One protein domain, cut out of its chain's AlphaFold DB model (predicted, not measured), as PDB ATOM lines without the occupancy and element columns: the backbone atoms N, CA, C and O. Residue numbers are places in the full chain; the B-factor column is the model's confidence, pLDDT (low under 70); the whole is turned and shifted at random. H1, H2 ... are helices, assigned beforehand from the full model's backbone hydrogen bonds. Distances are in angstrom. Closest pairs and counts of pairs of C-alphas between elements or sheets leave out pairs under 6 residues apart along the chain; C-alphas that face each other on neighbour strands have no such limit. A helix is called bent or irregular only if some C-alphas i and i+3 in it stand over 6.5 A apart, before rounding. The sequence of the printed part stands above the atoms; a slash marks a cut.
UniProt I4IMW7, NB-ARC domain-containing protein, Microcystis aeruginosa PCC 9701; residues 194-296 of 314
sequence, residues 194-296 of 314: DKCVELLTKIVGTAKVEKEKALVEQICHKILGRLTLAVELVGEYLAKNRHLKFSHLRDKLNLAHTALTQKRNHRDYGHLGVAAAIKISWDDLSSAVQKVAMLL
ATOM      1  N   ASP A 194      14.050  -3.527-108.828       96.88
ATOM      2  CA  ASP A 194      15.274  -4.318-108.954       96.88
ATOM      3  C   ASP A 194      16.509  -3.422-109.131       96.88
ATOM      4  O   ASP A 194      17.543  -3.674-108.513       96.88
ATOM      5  N   LYS A 195      16.385  -2.315-109.872       97.25
ATOM      6  CA  LYS A 195      17.462  -1.333-110.062       97.25
ATOM      7  C   LYS A 195      17.731  -0.490-108.822       97.25
ATOM      8  O   LYS A 195      18.886  -0.153-108.566       97.25
ATOM      9  N   CYS A 196      16.728  -0.217-107.987       96.69
ATOM     10  CA  CYS A 196      16.973   0.363-106.661       96.69
ATOM     11  C   CYS A 196      17.803  -0.575-105.774       96.69
ATOM     12  O   CYS A 196      18.734  -0.129-105.100       96.69
ATOM     13  N   VAL A 197      17.474  -1.872-105.775       97.56
ATOM     14  CA  VAL A 197      18.211  -2.883-105.005       97.56
ATOM     15  C   VAL A 197      19.627  -3.048-105.561       97.56
ATOM     16  O   VAL A 197      20.578  -3.092-104.782       97.56
ATOM     17  N   GLU A 198      19.791  -3.072-106.887       97.44
ATOM     18  CA  GLU A 198      21.095  -3.102-107.559       97.44
ATOM     19  C   GLU A 198      21.970  -1.910-107.138       97.44
ATOM     20  O   GLU A 198      23.122  -2.099-106.745       97.44
ATOM     21  N   LEU A 199      21.417  -0.694-107.143       96.81
ATOM     22  CA  LEU A 199      22.125   0.516-106.724       96.81
ATOM     23  C   LEU A 199      22.589   0.441-105.266       96.81
ATOM     24  O   LEU A 199      23.767   0.660-104.984       96.81
ATOM     25  N   LEU A 200      21.698   0.069-104.340       96.38
ATOM     26  CA  LEU A 200      22.088  -0.131-102.939       96.38
ATOM     27  C   LEU A 200      23.169  -1.194-102.809       96.38
ATOM     28  O   LEU A 200      24.116  -1.010-102.052       96.38
ATOM     29  N   THR A 201      23.050  -2.283-103.564       96.75
ATOM     30  CA  THR A 201      24.007  -3.389-103.553       96.75
ATOM     31  C   THR A 201      25.396  -2.928-103.979       96.75
ATOM     32  O   THR A 201      26.368  -3.274-103.306       96.75
ATOM     33  N   LYS A 202      25.500  -2.094-105.024       96.25
ATOM     34  CA  LYS A 202      26.771  -1.487-105.455       96.25
ATOM     35  C   LYS A 202      27.402  -0.611-104.367       96.25
ATOM     36  O   LYS A 202      28.622  -0.584-104.250       96.25
ATOM     37  N   ILE A 203      26.590   0.066-103.552       95.50
ATOM     38  CA  ILE A 203      27.078   0.973-102.501       95.50
ATOM     39  C   ILE A 203      27.455   0.225-101.210       95.50
ATOM     40  O   ILE A 203      28.507   0.483-100.630       95.50
ATOM     41  N   VAL A 204      26.610  -0.698-100.730       95.44
ATOM     42  CA  VAL A 204      26.759  -1.316 -99.392       95.44
ATOM     43  C   VAL A 204      27.251  -2.767 -99.411       95.44
ATOM     44  O   VAL A 204      27.585  -3.311 -98.356       95.44
ATOM     45  N   GLY A 205      27.297  -3.394-100.588       95.56
ATOM     46  CA  GLY A 205      27.758  -4.764-100.808       95.56
ATOM     47  C   GLY A 205      26.659  -5.834-100.737       95.56
ATOM     48  O   GLY A 205      25.760  -5.803 -99.893       95.56
ATOM     49  N   THR A 206      26.793  -6.853-101.594       96.19
ATOM     50  CA  THR A 206      25.829  -7.954-101.790       96.19
ATOM     51  C   THR A 206      25.470  -8.687-100.506       96.19
ATOM     52  O   THR A 206      24.295  -8.888-100.210       96.19
ATOM     53  N   ALA A 207      26.467  -9.034 -99.688       95.00
ATOM     54  CA  ALA A 207      26.248  -9.811 -98.470       95.00
ATOM     55  C   ALA A 207      25.349  -9.101 -97.442       95.00
ATOM     56  O   ALA A 207      24.735  -9.764 -96.607       95.00
ATOM     57  N   LYS A 208      25.292  -7.763 -97.462       94.69
ATOM     58  CA  LYS A 208      24.446  -6.980 -96.555       94.69
ATOM     59  C   LYS A 208      23.011  -6.895 -97.071       94.69
ATOM     60  O   LYS A 208      22.089  -7.036 -96.276       94.69
ATOM     61  N   VAL A 209      22.833  -6.703 -98.380       96.81
ATOM     62  CA  VAL A 209      21.511  -6.625 -99.021       96.81
ATOM     63  C   VAL A 209      20.790  -7.969 -98.975       96.81
ATOM     64  O   VAL A 209      19.655  -8.025 -98.513       96.81
ATOM     65  N   GLU A 210      21.454  -9.062 -99.360       95.31
ATOM     66  CA  GLU A 210      20.815 -10.385 -99.454       95.31
ATOM     67  C   GLU A 210      20.297 -10.907 -98.103       95.31
ATOM     68  O   GLU A 210      19.270 -11.578 -98.044       95.31
ATOM     69  N   LYS A 211      20.936 -10.529 -96.987       94.94
ATOM     70  CA  LYS A 211      20.474 -10.890 -95.633       94.94
ATOM     71  C   LYS A 211      19.109 -10.304 -95.267       94.94
ATOM     72  O   LYS A 211      18.425 -10.864 -94.416       94.94
ATOM     73  N   GLU A 212      18.732  -9.172 -95.857       95.31
ATOM     74  CA  GLU A 212      17.501  -8.435 -95.541       95.31
ATOM     75  C   GLU A 212      16.733  -8.058 -96.830       95.31
ATOM     76  O   GLU A 212      16.016  -7.060 -96.850       95.31
ATOM     77  N   LYS A 213      16.851  -8.842 -97.915       95.62
ATOM     78  CA  LYS A 213      16.395  -8.467 -99.273       95.62
ATOM     79  C   LYS A 213      14.952  -7.960 -99.347       95.62
ATOM     80  O   LYS A 213      14.713  -6.859 -99.836       95.62
ATOM     81  N   ALA A 214      14.003  -8.717 -98.794       96.44
ATOM     82  CA  ALA A 214      12.590  -8.331 -98.792       96.44
ATOM     83  C   ALA A 214      12.346  -6.991 -98.071       96.44
ATOM     84  O   ALA A 214      11.478  -6.209 -98.451       96.44
ATOM     85  N   LEU A 215      13.129  -6.697 -97.030       96.56
ATOM     86  CA  LEU A 215      13.059  -5.425 -96.324       96.56
ATOM     87  C   LEU A 215      13.688  -4.288 -97.143       96.56
ATOM     88  O   LEU A 215      13.146  -3.184 -97.156       96.56
ATOM     89  N   VAL A 216      14.796  -4.543 -97.841       97.25
ATOM     90  CA  VAL A 216      15.418  -3.566 -98.748       97.25
ATOM     91  C   VAL A 216      14.434  -3.145 -99.839       97.25
ATOM     92  O   VAL A 216      14.206  -1.952-100.029       97.25
ATOM     93  N   GLU A 217      13.775  -4.110-100.482       97.12
ATOM     94  CA  GLU A 217      12.730  -3.859-101.483       97.12
ATOM     95  C   GLU A 217      11.592  -3.000-100.912       97.12
ATOM     96  O   GLU A 217      11.167  -2.019-101.529       97.12
ATOM     97  N   GLN A 218      11.137  -3.300 -99.690       95.12
ATOM     98  CA  GLN A 218      10.116  -2.498 -99.013       95.12
ATOM     99  C   GLN A 218      10.571  -1.060 -98.744       95.12
ATOM    100  O   GLN A 218       9.782  -0.140 -98.958       95.12
ATOM    101  N   ILE A 219      11.811  -0.849 -98.292       94.25
ATOM    102  CA  ILE A 219      12.367   0.491 -98.052       94.25
ATOM    103  C   ILE A 219      12.412   1.281 -99.367       94.25
ATOM    104  O   ILE A 219      11.909   2.407 -99.422       94.25
ATOM    105  N   CYS A 220      12.950   0.682-100.434       94.81
ATOM    106  CA  CYS A 220      13.034   1.303-101.757       94.81
ATOM    107  C   CYS A 220      11.656   1.704-102.292       94.81
ATOM    108  O   CYS A 220      11.478   2.835-102.746       94.81
ATOM    109  N   HIS A 221      10.685   0.792-102.211       91.38
ATOM    110  CA  HIS A 221       9.347   1.006-102.747       91.38
ATOM    111  C   HIS A 221       8.516   1.979-101.902       91.38
ATOM    112  O   HIS A 221       7.959   2.934-102.436       91.38
ATOM    113  N   LYS A 222       8.419   1.746-100.587       87.44
ATOM    114  CA  LYS A 222       7.445   2.435 -99.724       87.44
ATOM    115  C   LYS A 222       7.954   3.738 -99.116       87.44
ATOM    116  O   LYS A 222       7.134   4.581 -98.777       87.44
ATOM    117  N   ILE A 223       9.268   3.891 -98.934       88.00
ATOM    118  CA  ILE A 223       9.833   5.045 -98.214       88.00
ATOM    119  C   ILE A 223      10.621   5.941 -99.165       88.00
ATOM    120  O   ILE A 223      10.399   7.148 -99.205       88.00
ATOM    121  N   LEU A 224      11.532   5.360 -99.949       90.31
ATOM    122  CA  LEU A 224      12.425   6.136-100.816       90.31
ATOM    123  C   LEU A 224      11.768   6.565-102.131       90.31
ATOM    124  O   LEU A 224      12.369   7.322-102.893       90.31
ATOM    125  N   GLY A 225      10.556   6.077-102.406       89.19
ATOM    126  CA  GLY A 225       9.806   6.397-103.620       89.19
ATOM    127  C   GLY A 225      10.534   5.991-104.900       89.19
ATOM    128  O   GLY A 225      10.272   6.563-105.949       89.19
ATOM    129  N   ARG A 226      11.483   5.045-104.811       92.69
ATOM    130  CA  ARG A 226      12.340   4.599-105.923       92.69
ATOM    131  C   ARG A 226      13.085   5.741-106.642       92.69
ATOM    132  O   ARG A 226      13.428   5.634-107.819       92.69
ATOM    133  N   LEU A 227      13.373   6.833-105.931       92.00
ATOM    134  CA  LEU A 227      14.191   7.925-106.451       92.00
ATOM    135  C   LEU A 227      15.676   7.614-106.329       92.00
ATOM    136  O   LEU A 227      16.159   7.360-105.226       92.00
ATOM    137  N   THR A 228      16.406   7.740-107.436       93.00
ATOM    138  CA  THR A 228      17.855   7.506-107.510       93.00
ATOM    139  C   THR A 228      18.602   8.213-106.382       93.00
ATOM    140  O   THR A 228      19.277   7.557-105.595       93.00
ATOM    141  N   LEU A 229      18.382   9.521-106.205       92.12
ATOM    142  CA  LEU A 229      19.065  10.301-105.169       92.12
ATOM    143  C   LEU A 229      18.731   9.831-103.742       92.12
ATOM    144  O   LEU A 229      19.609   9.789-102.885       92.12
ATOM    145  N   ALA A 230      17.473   9.478-103.461       93.06
ATOM    146  CA  ALA A 230      17.090   8.990-102.134       93.06
ATOM    147  C   ALA A 230      17.779   7.654-101.818       93.06
ATOM    148  O   ALA A 230      18.246   7.439-100.700       93.06
ATOM    149  N   VAL A 231      17.864   6.779-102.821       95.06
ATOM    150  CA  VAL A 231      18.543   5.486-102.732       95.06
ATOM    151  C   VAL A 231      20.049   5.666-102.522       95.06
ATOM    152  O   VAL A 231      20.602   5.033-101.624       95.06
ATOM    153  N   GLU A 232      20.698   6.564-103.268       94.81
ATOM    154  CA  GLU A 232      22.124   6.884-103.095       94.81
ATOM    155  C   GLU A 232      22.418   7.430-101.697       94.81
ATOM    156  O   GLU A 232      23.287   6.903-101.007       94.81
ATOM    157  N   LEU A 233      21.661   8.431-101.236       94.31
ATOM    158  CA  LEU A 233      21.854   9.035 -99.913       94.31
ATOM    159  C   LEU A 233      21.743   8.001 -98.785       94.31
ATOM    160  O   LEU A 233      22.556   7.995 -97.860       94.31
ATOM    161  N   VAL A 234      20.760   7.101 -98.870       95.06
ATOM    162  CA  VAL A 234      20.595   6.010 -97.903       95.06
ATOM    163  C   VAL A 234      21.726   4.988 -97.998       95.06
ATOM    164  O   VAL A 234      22.235   4.547 -96.965       95.06
ATOM    165  N   GLY A 235      22.133   4.615 -99.212       95.44
ATOM    166  CA  GLY A 235      23.261   3.716 -99.435       95.44
ATOM    167  C   GLY A 235      24.546   4.267 -98.822       95.44
ATOM    168  O   GLY A 235      25.198   3.582 -98.037       95.44
ATOM    169  N   GLU A 236      24.869   5.528 -99.102       94.88
ATOM    170  CA  GLU A 236      26.050   6.219 -98.576       94.88
ATOM    171  C   GLU A 236      26.010   6.335 -97.048       94.88
ATOM    172  O   GLU A 236      27.007   6.099 -96.358       94.88
ATOM    173  N   TYR A 237      24.835   6.629 -96.486       94.88
ATOM    174  CA  TYR A 237      24.638   6.640 -95.040       94.88
ATOM    175  C   TYR A 237      24.920   5.267 -94.404       94.88
ATOM    176  O   TYR A 237      25.616   5.180 -93.388       94.88
ATOM    177  N   LEU A 238      24.440   4.178 -95.012       95.19
ATOM    178  CA  LEU A 238      24.705   2.806 -94.561       95.19
ATOM    179  C   LEU A 238      26.165   2.380 -94.753       95.19
ATOM    180  O   LEU A 238      26.685   1.618 -93.934       95.19
ATOM    181  N   ALA A 239      26.822   2.840 -95.821       94.19
ATOM    182  CA  ALA A 239      28.226   2.551 -96.096       94.19
ATOM    183  C   ALA A 239      29.149   3.193 -95.045       94.19
ATOM    184  O   ALA A 239      30.119   2.564 -94.604       94.19
ATOM    185  N   LYS A 240      28.806   4.403 -94.579       93.56
ATOM    186  CA  LYS A 240      29.472   5.071 -93.447       93.56
ATOM    187  C   LYS A 240      29.163   4.393 -92.108       93.56
ATOM    188  O   LYS A 240      30.044   4.282 -91.262       93.56
ATOM    189  N   ASN A 241      27.952   3.860 -91.941       92.81
ATOM    190  CA  ASN A 241      27.499   3.171 -90.730       92.81
ATOM    191  C   ASN A 241      27.455   1.643 -90.916       92.81
ATOM    192  O   ASN A 241      26.394   1.018 -90.890       92.81
ATOM    193  N   ARG A 242      28.618   1.004 -91.098       90.25
ATOM    194  CA  ARG A 242      28.706  -0.405 -91.545       90.25
ATOM    195  C   ARG A 242      27.933  -1.411 -90.680       90.25
ATOM    196  O   ARG A 242      27.375  -2.362 -91.231       90.25
ATOM    197  N   HIS A 243      27.843  -1.185 -89.369       92.06
ATOM    198  CA  HIS A 243      27.123  -2.057 -88.427       92.06
ATOM    199  C   HIS A 243      25.603  -1.830 -88.386       92.06
ATOM    200  O   HIS A 243      24.875  -2.665 -87.851       92.06
ATOM    201  N   LEU A 244      25.109  -0.731 -88.962       94.00
ATOM    202  CA  LEU A 244      23.686  -0.422 -89.013       94.00
ATOM    203  C   LEU A 244      22.957  -1.393 -89.954       94.00
ATOM    204  O   LEU A 244      23.332  -1.525 -91.120       94.00
ATOM    205  N   LYS A 245      21.916  -2.060 -89.450       94.38
ATOM    206  CA  LYS A 245      21.061  -2.983 -90.219       94.38
ATOM    207  C   LYS A 245      19.947  -2.242 -90.959       94.38
ATOM    208  O   LYS A 245      19.545  -1.155 -90.537       94.38
ATOM    209  N   PHE A 246      19.399  -2.856 -92.010       95.00
ATOM    210  CA  PHE A 246      18.275  -2.271 -92.751       95.00
ATOM    211  C   PHE A 246      17.018  -2.154 -91.886       95.00
ATOM    212  O   PHE A 246      16.288  -1.173 -91.996       95.00
ATOM    213  N   SER A 247      16.797  -3.103 -90.977       92.69
ATOM    214  CA  SER A 247      15.719  -3.065 -89.974       92.69
ATOM    215  C   SER A 247      15.724  -1.784 -89.144       92.69
ATOM    216  O   SER A 247      14.716  -1.087 -89.092       92.69
ATOM    217  N   HIS A 248      16.870  -1.419 -88.571       91.75
ATOM    218  CA  HIS A 248      16.972  -0.199 -87.768       91.75
ATOM    219  C   HIS A 248      16.890   1.074 -88.627       91.75
ATOM    220  O   HIS A 248      16.300   2.074 -88.221       91.75
ATOM    221  N   LEU A 249      17.441   1.033 -89.844       92.69
ATOM    222  CA  LEU A 249      17.303   2.121 -90.808       92.69
ATOM    223  C   LEU A 249      15.832   2.370 -91.180       92.69
ATOM    224  O   LEU A 249      15.416   3.525 -91.230       92.69
ATOM    225  N   ARG A 250      15.042   1.316 -91.427       93.25
ATOM    226  CA  ARG A 250      13.606   1.432 -91.721       93.25
ATOM    227  C   ARG A 250      12.893   2.195 -90.611       93.25
ATOM    228  O   ARG A 250      12.087   3.071 -90.906       93.25
ATOM    229  N   ASP A 251      13.192   1.884 -89.354       90.50
ATOM    230  CA  ASP A 251      12.538   2.529 -88.216       90.50
ATOM    231  C   ASP A 251      12.881   4.030 -88.165       90.50
ATOM    232  O   ASP A 251      11.974   4.861 -88.070       90.50
ATOM    233  N   LYS A 252      14.159   4.399 -88.364       89.50
ATOM    234  CA  LYS A 252      14.582   5.807 -88.517       89.50
ATOM    235  C   LYS A 252      13.863   6.506 -89.683       89.50
ATOM    236  O   LYS A 252      13.360   7.619 -89.529       89.50
ATOM    237  N   LEU A 253      13.794   5.855 -90.844       86.81
ATOM    238  CA  LEU A 253      13.161   6.398 -92.047       86.81
ATOM    239  C   LEU A 253      11.646   6.584 -91.881       86.81
ATOM    240  O   LEU A 253      11.116   7.606 -92.308       86.81
ATOM    241  N   ASN A 254      10.951   5.646 -91.237       85.50
ATOM    242  CA  ASN A 254       9.515   5.748 -90.972       85.50
ATOM    243  C   ASN A 254       9.189   6.904 -90.023       85.50
ATOM    244  O   ASN A 254       8.219   7.630 -90.253       85.50
ATOM    245  N   LEU A 255      10.005   7.106 -88.984       81.75
ATOM    246  CA  LEU A 255       9.866   8.253 -88.084       81.75
ATOM    247  C   LEU A 255      10.028   9.571 -88.848       81.75
ATOM    248  O   LEU A 255       9.190  10.465 -88.722       81.75
ATOM    249  N   ALA A 256      11.056   9.671 -89.698       80.75
ATOM    250  CA  ALA A 256      11.268  10.839 -90.547       80.75
ATOM    251  C   ALA A 256      10.095  11.063 -91.516       80.75
ATOM    252  O   ALA A 256       9.562  12.167 -91.596       80.75
ATOM    253  N   HIS A 257       9.652  10.016 -92.213       75.56
ATOM    254  CA  HIS A 257       8.556  10.088 -93.174       75.56
ATOM    255  C   HIS A 257       7.235  10.517 -92.518       75.56
ATOM    256  O   HIS A 257       6.536  11.389 -93.034       75.56
ATOM    257  N   THR A 258       6.919   9.976 -91.340       78.38
ATOM    258  CA  THR A 258       5.725  10.357 -90.567       78.38
ATOM    259  C   THR A 258       5.782  11.829 -90.147       78.38
ATOM    260  O   THR A 258       4.819  12.570 -90.330       78.38
ATOM    261  N   ALA A 259       6.932  12.295 -89.654       71.38
ATOM    262  CA  ALA A 259       7.105  13.696 -89.268       71.38
ATOM    263  C   ALA A 259       6.988  14.669 -90.459       71.38
ATOM    264  O   ALA A 259       6.526  15.799 -90.296       71.38
ATOM    265  N   LEU A 260       7.408  14.242 -91.655       74.56
ATOM    266  CA  LEU A 260       7.343  15.040 -92.883       74.56
ATOM    267  C   LEU A 260       5.932  15.076 -93.490       74.56
ATOM    268  O   LEU A 260       5.507  16.119 -93.984       74.56
ATOM    269  N   THR A 261       5.197  13.964 -93.426       72.56
ATOM    270  CA  THR A 261       3.828  13.847 -93.964       72.56
ATOM    271  C   THR A 261       2.796  14.600 -93.131       72.56
ATOM    272  O   THR A 261       1.881  15.189 -93.696       72.56
ATOM    273  N   GLN A 262       2.975  14.687 -91.810       66.25
ATOM    274  CA  GLN A 262       2.089  15.466 -90.930       66.25
ATOM    275  C   GLN A 262       2.098  16.980 -91.210       66.25
ATOM    276  O   GLN A 262       1.226  17.695 -90.720       66.25
ATOM    277  N   LYS A 263       3.077  17.493 -91.970       57.53
ATOM    278  CA  LYS A 263       3.312  18.935 -92.152       57.53
ATOM    279  C   LYS A 263       3.029  19.473 -93.564       57.53
ATOM    280  O   LYS A 263       3.290  20.654 -93.785       57.53
ATOM    281  N   ARG A 264       2.555  18.673 -94.535       55.03
ATOM    282  CA  ARG A 264       2.484  19.102 -95.954       55.03
ATOM    283  C   ARG A 264       1.254  18.619 -96.737       55.03
ATOM    284  O   ARG A 264       0.682  17.575 -96.451       55.03
ATOM    285  N   ASN A 265       0.887  19.397 -97.763       49.50
ATOM    286  CA  ASN A 265      -0.176  19.097 -98.730       49.50
ATOM    287  C   ASN A 265       0.222  17.966 -99.700       49.50
ATOM    288  O   ASN A 265       1.392  17.793-100.030       49.50
ATOM    289  N   HIS A 266      -0.780  17.261-100.234       44.03
ATOM    290  CA  HIS A 266      -0.674  16.051-101.069       44.03
ATOM    291  C   HIS A 266       0.093  16.192-102.410       44.03
ATOM    292  O   HIS A 266       0.167  15.231-103.166       44.03
ATOM    293  N   ARG A 267       0.667  17.354-102.752       46.53
ATOM    294  CA  ARG A 267       1.422  17.554-104.012       46.53
ATOM    295  C   ARG A 267       2.929  17.272-103.900       46.53
ATOM    296  O   ARG A 267       3.620  17.325-104.907       46.53
ATOM    297  N   ASP A 268       3.423  16.936-102.707       53.97
ATOM    298  CA  ASP A 268       4.862  16.834-102.404       53.97
ATOM    299  C   ASP A 268       5.394  15.392-102.269       53.97
ATOM    300  O   ASP A 268       6.548  15.196-101.877       53.97
ATOM    301  N   TYR A 269       4.587  14.368-102.581       52.06
ATOM    302  CA  TYR A 269       4.923  12.968-102.269       52.06
ATOM    303  C   TYR A 269       6.249  12.495-102.869       52.06
ATOM    304  O   TYR A 269       6.995  11.782-102.198       52.06
ATOM    305  N   GLY A 270       6.602  12.951-104.071       57.47
ATOM    306  CA  GLY A 270       7.872  12.571-104.678       57.47
ATOM    307  C   GLY A 270       9.102  13.155-103.974       57.47
ATOM    308  O   GLY A 270      10.177  12.585-104.066       57.47
ATOM    309  N   HIS A 271       8.992  14.221-103.179       71.12
ATOM    310  CA  HIS A 271      10.139  14.769-102.439       71.12
ATOM    311  C   HIS A 271      10.359  14.118-101.067       71.12
ATOM    312  O   HIS A 271      11.426  14.287-100.469       71.12
ATOM    313  N   LEU A 272       9.386  13.350-100.563       78.88
ATOM    314  CA  LEU A 272       9.426  12.793 -99.209       78.88
ATOM    315  C   LEU A 272      10.533  11.756 -99.022       78.88
ATOM    316  O   LEU A 272      11.146  11.725 -97.957       78.88
ATOM    317  N   GLY A 273      10.821  10.940-100.039       83.50
ATOM    318  CA  GLY A 273      11.897   9.949 -99.968       83.50
ATOM    319  C   GLY A 273      13.273  10.600 -99.820       83.50
ATOM    320  O   GLY A 273      14.051  10.223 -98.944       83.50
ATOM    321  N   VAL A 274      13.543  11.643-100.611       88.31
ATOM    322  CA  VAL A 274      14.788  12.423-100.517       88.31
ATOM    323  C   VAL A 274      14.856  13.163 -99.181       88.31
ATOM    324  O   VAL A 274      15.883  13.123 -98.512       88.31
ATOM    325  N   ALA A 275      13.761  13.791 -98.745       87.50
ATOM    326  CA  ALA A 275      13.716  14.482 -97.460       87.50
ATOM    327  C   ALA A 275      13.939  13.525 -96.273       87.50
ATOM    328  O   ALA A 275      14.686  13.864 -95.356       87.50
ATOM    329  N   ALA A 276      13.361  12.320 -96.300       87.12
ATOM    330  CA  ALA A 276      13.598  11.292 -95.289       87.12
ATOM    331  C   ALA A 276      15.066  10.829 -95.285       87.12
ATOM    332  O   ALA A 276      15.666  10.720 -94.216       87.12
ATOM    333  N   ALA A 277      15.670  10.634 -96.463       89.38
ATOM    334  CA  ALA A 277      17.086  10.289 -96.601       89.38
ATOM    335  C   ALA A 277      18.029  11.406 -96.102       89.38
ATOM    336  O   ALA A 277      19.046  11.135 -95.462       89.38
ATOM    337  N   ILE A 278      17.685  12.677 -96.323       90.44
ATOM    338  CA  ILE A 278      18.437  13.808 -95.760       90.44
ATOM    339  C   ILE A 278      18.259  13.852 -94.239       90.44
ATOM    340  O   ILE A 278      19.239  13.996 -93.515       90.44
ATOM    341  N   LYS A 279      17.035  13.660 -93.729       90.38
ATOM    342  CA  LYS A 279      16.732  13.729 -92.292       90.38
ATOM    343  C   LYS A 279      17.550  12.738 -91.464       90.38
ATOM    344  O   LYS A 279      18.055  13.117 -90.414       90.38
ATOM    345  N   ILE A 280      17.721  11.500 -91.935       90.19
ATOM    346  CA  ILE A 280      18.495  10.495 -91.185       90.19
ATOM    347  C   ILE A 280      19.967  10.885 -91.025       90.19
ATOM    348  O   ILE A 280      20.553  10.616 -89.983       90.19
ATOM    349  N   SER A 281      20.561  11.530 -92.032       88.94
ATOM    350  CA  SER A 281      21.946  11.994 -91.946       88.94
ATOM    351  C   SER A 281      22.041  13.306 -91.175       88.94
ATOM    352  O   SER A 281      22.997  13.491 -90.433       88.94
ATOM    353  N   TRP A 282      21.025  14.168 -91.281       91.06
ATOM    354  CA  TRP A 282      20.887  15.398 -90.505       91.06
ATOM    355  C   TRP A 282      20.888  15.156 -88.993       91.06
ATOM    356  O   TRP A 282      21.516  15.911 -88.252       91.06
ATOM    357  N   ASP A 283      20.202  14.107 -88.539       89.44
ATOM    358  CA  ASP A 283      20.070  13.785 -87.113       89.44
ATOM    359  C   ASP A 283      21.376  13.316 -86.466       89.44
ATOM    360  O   ASP A 283      21.543  13.461 -85.258       89.44
ATOM    361  N   ASP A 284      22.317  12.814 -87.266       89.19
ATOM    362  CA  ASP A 284      23.644  12.418 -86.795       89.19
ATOM    363  C   ASP A 284      24.637  13.605 -86.782       89.19
ATOM    364  O   ASP A 284      25.759  13.479 -86.284       89.19
ATOM    365  N   LEU A 285      24.260  14.771 -87.328       90.62
ATOM    366  CA  LEU A 285      25.111  15.964 -87.346       90.62
ATOM    367  C   LEU A 285      25.126  16.666 -85.984       90.62
ATOM    368  O   LEU A 285      24.103  16.815 -85.319       90.62
ATOM    369  N   SER A 286      26.285  17.212 -85.608       92.75
ATOM    370  CA  SER A 286      26.367  18.119 -84.460       92.75
ATOM    371  C   SER A 286      25.617  19.428 -84.737       92.75
ATOM    372  O   SER A 286      25.487  19.858 -85.885       92.75
ATOM    373  N   SER A 287      25.189  20.123 -83.677       92.69
ATOM    374  CA  SER A 287      24.497  21.416 -83.804       92.69
ATOM    375  C   SER A 287      25.299  22.444 -84.618       92.69
ATOM    376  O   SER A 287      24.723  23.199 -85.398       92.69
ATOM    377  N   ALA A 288      26.630  22.451 -84.492       90.06
ATOM    378  CA  ALA A 288      27.489  23.335 -85.278       90.06
ATOM    379  C   ALA A 288      27.412  23.026 -86.783       90.06
ATOM    380  O   ALA A 288      27.244  23.939 -87.588       90.06
ATOM    381  N   VAL A 289      27.468  21.747 -87.169       90.31
ATOM    382  CA  VAL A 289      27.396  21.343 -88.583       90.31
ATOM    383  C   VAL A 289      26.000  21.589 -89.157       90.31
ATOM    384  O   VAL A 289      25.888  22.059 -90.287       90.31
ATOM    385  N   GLN A 290      24.939  21.364 -88.376       92.56
ATOM    386  CA  GLN A 290      23.572  21.712 -88.777       92.56
ATOM    387  C   GLN A 290      23.434  23.213 -89.068       92.56
ATOM    388  O   GLN A 290      22.884  23.582 -90.102       92.56
ATOM    389  N   LYS A 291      23.987  24.087 -88.214       90.44
ATOM    390  CA  LYS A 291      23.984  25.542 -88.450       90.44
ATOM    391  C   LYS A 291      24.697  25.911 -89.748       90.44
ATOM    392  O   LYS A 291      24.148  26.674 -90.533       90.44
ATOM    393  N   VAL A 292      25.879  25.346 -90.000       89.19
ATOM    394  CA  VAL A 292      26.605  25.581 -91.259       89.19
ATOM    395  C   VAL A 292      25.774  25.120 -92.456       89.19
ATOM    396  O   VAL A 292      25.618  25.873 -93.409       89.19
ATOM    397  N   ALA A 293      25.174  23.930 -92.400       88.69
ATOM    398  CA  ALA A 293      24.326  23.432 -93.479       88.69
ATOM    399  C   ALA A 293      23.077  24.309 -93.714       88.69
ATOM    400  O   ALA A 293      22.689  24.516 -94.861       88.69
ATOM    401  N   MET A 294      22.480  24.871 -92.654       89.75
ATOM    402  CA  MET A 294      21.391  25.853 -92.770       89.75
ATOM    403  C   MET A 294      21.858  27.177 -93.378       89.75
ATOM    404  O   MET A 294      21.121  27.780 -94.142       89.75
ATOM    405  N   LEU A 295      23.064  27.646 -93.055       88.50
ATOM    406  CA  LEU A 295      23.613  28.853 -93.678       88.50
ATOM    407  C   LEU A 295      23.878  28.622 -95.166       88.50
ATOM    408  O   LEU A 295      23.522  29.457 -95.990       88.50
ATOM    409  N   LEU A 296      24.435  27.460 -95.517       86.94
ATOM    410  CA  LEU A 296      24.685  27.069 -96.904       86.94
ATOM    411  C   LEU A 296      23.402  27.014 -97.744       86.94
ATOM    412  O   LEU A 296      23.448  27.331 -98.929       86.94
TER     413      LEU A 296
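What this domain is: This is residues 194 to 296 of the 314 residues of the protein "NB-ARC domain-containing protein" of Microcystis aeruginosa PCC 9701 (UniProt I4IMW7). Three helices, H1, H4 and H6, lie side by side in a row and run the same way from one to the next, while H3 and H5, themselves side by side but staggered, cross one face of that row. Short H2 sits beside H1 at one end, and at the opposite end H7 lies beyond H6 and touches no helix. The printed part has 103 residues with seven named helices, H1 to H7 in order along the chain, and no named strand; its class is all helix. It is compact, with a radius of gyration of the C-alphas of 13.7 A, and spans 38 by 33 by 20 A.

Where its parts are: The longest helix, H5, holds residues 246 to 261 and measures 21.7 A from C-alpha 246 at (18.275, -2.271, -92.751) to C-alpha 261 at (3.828, 13.847, -93.964). H6 is residues 269 to 282, 20.0 A; it is only just irregular, with C-alphas 270 and 273 6.7 A apart, and its line is a rough one. H4 is residues 228 to 240, 18.4 A, and H3 residues 213 to 222, 14.1 A. H1, residues 194 to 204, is 15.2 A long and begins at C-alpha 194 at (15.274, -4.318, -108.954). H2 is residues 206 to 210. H7, residues 287 to 296, is 14.3 A long and ends at C-alpha 296 at (24.685, 27.069, -96.904).

How they stand to each other: The helix packing is part aligned, part crossed. H5 touches H6, opposite ways at a steep tilt of 60 degrees; their closest C-alphas, Ala 256 and Ala 276, are 5.3 A apart. With residues 246 to 250 alone H5 touches H3, the same way at a shallow tilt of 10 degrees, closest at the C-alphas of Ile 219 and Arg 250, 6.5 A. H4 and H5 are near each other. H6 touches H4, the same way at a shallow tilt of 18 degrees, closest at the C-alphas of Ala 230 and Val 274, 4.4 A. H4 touches H1, the same way at a shallow tilt of 29 degrees, closest at the C-alphas of Val 204 and Ala 239, 5.3 A. H1 touches H3, opposite ways at a steep tilt of 67 degrees, closest at the C-alphas of Cys 196 and Cys 220, 6.4 A. H2 touches H1, closest at the C-alphas of Thr 201 and Val 209, 6.1 A. H7 is close to H6 but not clearly touching, with the C-alphas of Trp 282 and Gln 290 7.1 A apart. H1 and H6 are apart. Every O i to N i+4 pair is within hydrogen-bond range in H1, H2, H3, H4, H5 and H7; in H6 it is 7 of 10.

The domain as a whole: The two C-alphas farthest apart, those of Lys 211 and Leu 295, are 39.9 A apart. The printed part has no cut and no long link; the link from H5 to H6 is short and the others are tight. The mean pLDDT of the printed part is 87.8, and residues 262 to 270, of which 269 and 270 belong to H6, are under 70.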